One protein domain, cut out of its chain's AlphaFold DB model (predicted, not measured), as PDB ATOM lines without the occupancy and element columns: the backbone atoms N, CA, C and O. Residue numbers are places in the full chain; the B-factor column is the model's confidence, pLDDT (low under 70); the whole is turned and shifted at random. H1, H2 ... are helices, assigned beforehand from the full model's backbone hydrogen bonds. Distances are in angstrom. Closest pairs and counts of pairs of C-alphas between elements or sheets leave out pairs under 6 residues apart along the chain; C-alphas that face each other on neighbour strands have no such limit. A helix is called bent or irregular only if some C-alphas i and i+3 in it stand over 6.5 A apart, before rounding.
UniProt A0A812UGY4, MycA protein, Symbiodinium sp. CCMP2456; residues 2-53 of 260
ATOM      1  N   GLY A   2       3.869  51.626 -24.716       38.03
ATOM      2  CA  GLY A   2       3.437  50.365 -24.121       38.03
ATOM      3  C   GLY A   2       3.216  49.276 -25.169       38.03
ATOM      4  O   GLY A   2       2.833  49.575 -26.300       38.03
ATOM      5  N   ALA A   3       3.370  48.028 -24.730       50.75
ATOM      6  CA  ALA A   3       2.955  46.806 -25.411       50.75
ATOM      7  C   ALA A   3       1.658  46.880 -26.262       50.75
ATOM      8  O   ALA A   3       1.706  46.345 -27.365       50.75
ATOM      9  N   PRO A   4       0.548  47.562 -25.881       58.06
ATOM     10  CA  PRO A   4      -0.716  47.569 -26.642       58.06
ATOM     11  C   PRO A   4      -0.622  47.985 -28.108       58.06
ATOM     12  O   PRO A   4      -1.344  47.432 -28.922       58.06
ATOM     13  N   LEU A   5       0.216  48.963 -28.475       65.62
ATOM     14  CA  LEU A   5       0.206  49.485 -29.849       65.62
ATOM     15  C   LEU A   5       0.994  48.571 -30.795       65.62
ATOM     16  O   LEU A   5       0.593  48.361 -31.932       65.62
ATOM     17  N   GLY A   6       2.085  47.985 -30.291       67.81
ATOM     18  CA  GLY A   6       2.798  46.913 -30.984       67.81
ATOM     19  C   GLY A   6       1.943  45.649 -31.081       67.81
ATOM     20  O   GLY A   6       1.852  45.068 -32.156       67.81
ATOM     21  N   PHE A   7       1.245  45.284 -29.999       69.19
ATOM     22  CA  PHE A   7       0.263  44.195 -29.996       69.19
ATOM     23  C   PHE A   7      -0.898  44.456 -30.957       69.19
ATOM     24  O   PHE A   7      -1.308  43.535 -31.647       69.19
ATOM     25  N   PHE A   8      -1.404  45.683 -31.051       75.81
ATOM     26  CA  PHE A   8      -2.451  46.054 -32.000       75.81
ATOM     27  C   PHE A   8      -1.969  45.917 -33.443       75.81
ATOM     28  O   PHE A   8      -2.617  45.259 -34.246       75.81
ATOM     29  N   VAL A   9      -0.809  46.488 -33.786       77.50
ATOM     30  CA  VAL A   9      -0.259  46.364 -35.147       77.50
ATOM     31  C   VAL A   9      -0.053  44.893 -35.507       77.50
ATOM     32  O   VAL A   9      -0.468  44.459 -36.579       77.50
ATOM     33  N   ASN A  10       0.520  44.111 -34.595       78.06
ATOM     34  CA  ASN A  10       0.760  42.696 -34.830       78.06
ATOM     35  C   ASN A  10      -0.544  41.887 -34.948       78.06
ATOM     36  O   ASN A  10      -0.728  41.176 -35.929       78.06
ATOM     37  N   ASN A  11      -1.473  42.009 -34.003       79.00
ATOM     38  CA  ASN A  11      -2.654  41.146 -33.975       79.00
ATOM     39  C   ASN A  11      -3.793  41.629 -34.879       79.00
ATOM     40  O   ASN A  11      -4.495  40.810 -35.455       79.00
ATOM     41  N   THR A  12      -3.968  42.939 -35.062       81.50
ATOM     42  CA  THR A  12      -5.009  43.480 -35.947       81.50
ATOM     43  C   THR A  12      -4.530  43.563 -37.389       81.50
ATOM     44  O   THR A  12      -5.165  42.995 -38.270       81.50
ATOM     45  N   ILE A  13      -3.417  44.256 -37.668       82.44
ATOM     46  CA  ILE A  13      -3.000  44.497 -39.061       82.44
ATOM     47  C   ILE A  13      -2.429  43.217 -39.666       82.44
ATOM     48  O   ILE A  13      -2.868  42.797 -40.735       82.44
ATOM     49  N   LEU A  14      -1.469  42.575 -38.995       77.88
ATOM     50  CA  LEU A  14      -0.865  41.362 -39.548       77.88
ATOM     51  C   LEU A  14      -1.789  40.144 -39.420       77.88
ATOM     52  O   LEU A  14      -1.748  39.283 -40.299       77.88
ATOM     53  N   GLY A  15      -2.654  40.093 -38.400       80.44
ATOM     54  CA  GLY A  15      -3.727  39.096 -38.303       80.44
ATOM     55  C   GLY A  15      -4.699  39.186 -39.481       80.44
ATOM     56  O   GLY A  15      -4.921  38.195 -40.178       80.44
ATOM     57  N   LEU A  16      -5.166  40.396 -39.812       85.75
ATOM     58  CA  LEU A  16      -6.024  40.628 -40.975       85.75
ATOM     59  C   LEU A  16      -5.329  40.264 -42.295       85.75
ATOM     60  O   LEU A  16      -5.927  39.634 -43.163       85.75
ATOM     61  N   LEU A  17      -4.055  40.628 -42.458       85.75
ATOM     62  CA  LEU A  17      -3.293  40.254 -43.650       85.75
ATOM     63  C   LEU A  17      -3.100  38.735 -43.757       85.75
ATOM     64  O   LEU A  17      -3.177  38.192 -44.857       85.75
ATOM     65  N   SER A  18      -2.895  38.045 -42.632       85.00
ATOM     66  CA  SER A  18      -2.789  36.580 -42.594       85.00
ATOM     67  C   SER A  18      -4.101  35.919 -43.011       85.00
ATOM     68  O   SER A  18      -4.081  34.986 -43.810       85.00
ATOM     69  N   TYR A  19      -5.244  36.463 -42.574       85.50
ATOM     70  CA  TYR A  19      -6.567  36.035 -43.041       85.50
ATOM     71  C   TYR A  19      -6.720  36.173 -44.569       85.50
ATOM     72  O   TYR A  19      -7.284  35.297 -45.220       85.50
ATOM     73  N   PHE A  20      -6.148  37.218 -45.173       90.19
ATOM     74  CA  PHE A  20      -6.102  37.391 -46.633       90.19
ATOM     75  C   PHE A  20      -5.016  36.554 -47.343       90.19
ATOM     76  O   PHE A  20      -4.721  36.789 -48.514       90.19
ATOM     77  N   GLY A  21      -4.431  35.564 -46.665       89.62
ATOM     78  CA  GLY A  21      -3.479  34.619 -47.249       89.62
ATOM     79  C   GLY A  21      -2.020  35.066 -47.186       89.62
ATOM     80  O   GLY A  21      -1.171  34.455 -47.838       89.62
ATOM     81  N   MET A  22      -1.692  36.110 -46.416       90.50
ATOM     82  CA  MET A  22      -0.297  36.479 -46.183       90.50
ATOM     83  C   MET A  22       0.411  35.376 -45.377       90.50
ATOM     84  O   MET A  22      -0.045  35.018 -44.290       90.50
ATOM     85  N   PRO A  23       1.554  34.852 -45.853       90.31
ATOM     86  CA  PRO A  23       2.307  33.851 -45.111       90.31
ATOM     87  C   PRO A  23       2.801  34.378 -43.759       90.31
ATOM     88  O   PRO A  23       3.357  35.474 -43.676       90.31
ATOM     89  N   VAL A  24       2.722  33.545 -42.716       83.81
ATOM     90  CA  VAL A  24       3.182  33.878 -41.352       83.81
ATOM     91  C   VAL A  24       4.666  34.277 -41.317       83.81
ATOM     92  O   VAL A  24       5.075  35.083 -40.491       83.81
ATOM     93  N   ILE A  25       5.498  33.810 -42.254       88.44
ATOM     94  CA  ILE A  25       6.906  34.243 -42.329       88.44
ATOM     95  C   ILE A  25       7.053  35.764 -42.516       88.44
ATOM     96  O   ILE A  25       8.005  36.353 -42.006       88.44
ATOM     97  N   VAL A  26       6.091  36.419 -43.175       86.62
ATOM     98  CA  VAL A  26       6.076  37.880 -43.345       86.62
ATOM     99  C   VAL A  26       5.901  38.580 -41.995       86.62
ATOM    100  O   VAL A  26       6.530  39.609 -41.762       86.62
ATOM    101  N   TYR A  27       5.137  37.989 -41.070       81.06
ATOM    102  CA  TYR A  27       4.992  38.482 -39.698       81.06
ATOM    103  C   TYR A  27       6.341  38.517 -38.967       81.06
ATOM    104  O   TYR A  27       6.717  39.531 -38.369       81.06
ATOM    105  N   TYR A  28       7.105  37.425 -39.042       84.44
ATOM    106  CA  TYR A  28       8.425  37.346 -38.418       84.44
ATOM    107  C   TYR A  28       9.433  38.275 -39.094       84.44
ATOM    108  O   TYR A  28      10.197  38.948 -38.404       84.44
ATOM    109  N   ALA A  29       9.398  38.369 -40.426       88.94
ATOM    110  CA  ALA A  29      10.253  39.276 -41.183       88.94
ATOM    111  C   ALA A  29       9.982  40.747 -40.828       88.94
ATOM    112  O   ALA A  29      10.927  41.504 -40.607       88.94
ATOM    113  N   TYR A  30       8.710  41.143 -40.705       86.75
ATOM    114  CA  TYR A  30       8.314  42.480 -40.260       86.75
ATOM    115  C   TYR A  30       8.866  42.793 -38.865       86.75
ATOM    116  O   TYR A  30       9.570  43.789 -38.689       86.75
ATOM    117  N   ASN A  31       8.629  41.914 -37.885       84.88
ATOM    118  CA  ASN A  31       9.124  42.112 -36.522       84.88
ATOM    119  C   ASN A  31      10.662  42.178 -36.479       84.88
ATOM    120  O   ASN A  31      11.224  43.065 -35.832       84.88
ATOM    121  N   ALA A  32      11.350  41.309 -37.226       88.50
ATOM    122  CA  ALA A  32      12.805  41.325 -37.345       88.50
ATOM    123  C   ALA A  32      13.331  42.625 -37.976       88.50
ATOM    124  O   ALA A  32      14.350  43.144 -37.525       88.50
ATOM    125  N   ALA A  33      12.634  43.184 -38.972       89.94
ATOM    126  CA  ALA A  33      12.991  44.449 -39.614       89.94
ATOM    127  C   ALA A  33      12.714  45.675 -38.722       89.94
ATOM    128  O   ALA A  33      13.455  46.660 -38.770       89.94
ATOM    129  N   CYS A  34      11.689  45.625 -37.868       87.56
ATOM    130  CA  CYS A  34      11.389  46.701 -36.922       87.56
ATOM    131  C   CYS A  34      12.438  46.836 -35.811       87.56
ATOM    132  O   CYS A  34      12.678  47.951 -35.347       87.56
ATOM    133  N   LEU A  35      13.096  45.746 -35.400       87.25
ATOM    134  CA  LEU A  35      14.131  45.766 -34.357       87.25
ATOM    135  C   LEU A  35      15.310  46.716 -34.655       87.25
ATOM    136  O   LEU A  35      15.569  47.593 -33.827       87.25
ATOM    137  N   PRO A  36      16.026  46.624 -35.796       92.06
ATOM    138  CA  PRO A  36      17.127  47.537 -36.098       92.06
ATOM    139  C   PRO A  36      16.654  48.985 -36.248       92.06
ATOM    140  O   PRO A  36      17.360  49.894 -35.814       92.06
ATOM    141  N   ILE A  37      15.448  49.216 -36.781       89.75
ATOM    142  CA  ILE A  37      14.852  50.558 -36.862       89.75
ATOM    143  C   ILE A  37      14.605  51.110 -35.455       89.75
ATOM    144  O   ILE A  37      14.982  52.244 -35.166       89.75
ATOM    145  N   ALA A  38      14.029  50.310 -34.556       84.88
ATOM    146  CA  ALA A  38      13.812  50.696 -33.169       84.88
ATOM    147  C   ALA A  38      15.143  50.996 -32.466       84.88
ATOM    148  O   ALA A  38      15.268  52.048 -31.844       84.88
ATOM    149  N   ILE A  39      16.161  50.140 -32.619       87.75
ATOM    150  CA  ILE A  39      17.511  50.364 -32.078       87.75
ATOM    151  C   ILE A  39      18.098  51.672 -32.617       87.75
ATOM    152  O   ILE A  39      18.627  52.470 -31.845       87.75
ATOM    153  N   TRP A  40      17.975  51.925 -33.919       92.94
ATOM    154  CA  TRP A  40      18.459  53.149 -34.549       92.94
ATOM    155  C   TRP A  40      17.735  54.395 -34.021       92.94
ATOM    156  O   TRP A  40      18.392  55.371 -33.646       92.94
ATOM    157  N   ILE A  41      16.404  54.362 -33.904       88.00
ATOM    158  CA  ILE A  41      15.612  55.448 -33.307       88.00
ATOM    159  C   ILE A  41      16.040  55.670 -31.854       88.00
ATOM    160  O   ILE A  41      16.332  56.801 -31.474       88.00
ATOM    161  N   PHE A  42      16.143  54.613 -31.045       84.25
ATOM    162  CA  PHE A  42      16.592  54.718 -29.656       84.25
ATOM    163  C   PHE A  42      18.004  55.296 -29.559       84.25
ATOM    164  O   PHE A  42      18.271  56.148 -28.713       84.25
ATOM    165  N   HIS A  43      18.918  54.886 -30.435       84.62
ATOM    166  CA  HIS A  43      20.282  55.387 -30.410       84.62
ATOM    167  C   HIS A  43      20.368  56.869 -30.811       84.62
ATOM    168  O   HIS A  43      21.122  57.628 -30.191       84.62
ATOM    169  N   THR A  44      19.601  57.290 -31.820       89.19
ATOM    170  CA  THR A  44      19.662  58.645 -32.394       89.19
ATOM    171  C   THR A  44      18.810  59.664 -31.643       89.19
ATOM    172  O   THR A  44      19.237  60.804 -31.478       89.19
ATOM    173  N   LYS A  45      17.624  59.265 -31.170       84.19
ATOM    174  CA  LYS A  45      16.634  60.139 -30.524       84.19
ATOM    175  C   LYS A  45      16.659  60.083 -29.000       84.19
ATOM    176  O   LYS A  45      15.895  60.819 -28.378       84.19
ATOM    177  N   ARG A  46      17.514  59.259 -28.369       73.00
ATOM    178  CA  ARG A  46      17.663  59.313 -26.905       73.00
ATOM    179  C   ARG A  46      18.043  60.739 -26.478       73.00
ATOM    180  O   ARG A  46      18.997  61.290 -27.040       73.00
ATOM    181  N   PRO A  47      17.362  61.330 -25.483       65.56
ATOM    182  CA  PRO A  47      17.771  62.612 -24.926       65.56
ATOM    183  C   PRO A  47      19.214  62.505 -24.419       65.56
ATOM    184  O   PRO A  47      19.494  61.752 -23.487       65.56
ATOM    185  N   ARG A  48      20.154  63.210 -25.061       59.28
ATOM    186  CA  ARG A  48      21.573  63.214 -24.653       59.28
ATOM    187  C   ARG A  48      21.806  64.036 -23.380       59.28
ATOM    188  O   ARG A  48      22.796  63.814 -22.695       59.28
ATOM    189  N   GLU A  49      20.883  64.935 -23.052       51.91
ATOM    190  CA  GLU A  49      21.056  65.966 -22.020       51.91
ATOM    191  C   GLU A  49      20.504  65.583 -20.635       51.91
ATOM    192  O   GLU A  49      20.864  66.206 -19.644       51.91
ATOM    193  N   VAL A  50      19.721  64.505 -20.508       50.19
ATOM    194  CA  VAL A  50      19.160  64.065 -19.206       50.19
ATOM    195  C   VAL A  50      20.126  63.140 -18.440       50.19
ATOM    196  O   VAL A  50      19.778  62.554 -17.426       50.19
ATOM    197  N   VAL A  51      21.384  63.002 -18.877       47.75
ATOM    198  CA  VAL A  51      22.394  62.129 -18.229       47.75
ATOM    199  C   VAL A  51      22.929  62.711 -16.907       47.75
ATOM    200  O   VAL A  51      23.707  62.064 -16.214       47.75
ATOM    201  N   ALA A  52      22.441  63.876 -16.479       44.56
ATOM    202  CA  ALA A  52      22.566  64.322 -15.095       44.56
ATOM    203  C   ALA A  52      21.486  63.712 -14.174       44.56
ATOM    204  O   ALA A  52      21.123  64.334 -13.178       44.56
ATOM    205  N   VAL A  53      20.969  62.506 -14.467       52.25
ATOM    206  CA  VAL A  53      20.263  61.722 -13.441       52.25
ATOM    207  C   VAL A  53      21.243  61.587 -12.284       52.25
ATOM    208  O   VAL A  53      22.316  61.005 -12.444       52.25
TER     209      VAL A  53
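This is residues 2 to 53 of the 260 residues of the protein "MycA protein" of Symbiodinium sp. CCMP2456 (UniProt A0A812UGY4). Two helices make a helical hairpin with unequal arms: H1 runs one way, the chain turns tightly, and the longer H2 folds back and runs on well past the contact. They meet near the turn, and residues 32 to 53, of which 32 to 45 belong to H2, stick out as a long free arm that makes much of the length. The printed part has 52 residues with two named helices, H1 then H2, and no named strand; the class is all helix. It is only just extended, close to loose, with a radius of gyration of the C-alphas of 15.3 A, and spans 50 by 19 by 10 A.

H1 covers residues 3 to 19 and measures 22.7 A from C-alpha 3 at (2.955, 46.806, -25.411) to C-alpha 19. After a tight link of 4 residues, H2 covers residues 24 to 45, 31.4 A from C-alpha 24 at (3.182, 33.878, -41.352) to C-alpha 45 at (16.634, 60.139, -30.524). H2 is neither bent nor irregular, but only just: C-alphas 33 and 36 are 6.2 A apart.

H1 and H2 form a helical hairpin and only just touch, with 3 pairs of C-alphas within 8 A. The closest C-alphas are those of Leu 14 and Tyr 27, 6.5 A apart. H2 touches H1 with residues 24 to 27 alone. They run opposite ways at a shallow tilt of 31 degrees. Of the O i to N i+4 pairs, 12 of 13 in H1 and 16 of 18 in H2 are within hydrogen-bond range.

The C-alphas farthest apart are those of Gly 21 and Ala 52, at 50.9 A. Without the stretch that stands free, the body has 30 residues and spans 28 by 16 by 7 A. The printed part has no cut. Its mean pLDDT is 77.8, with residues 2 to 7 and 47 to 53 under 70.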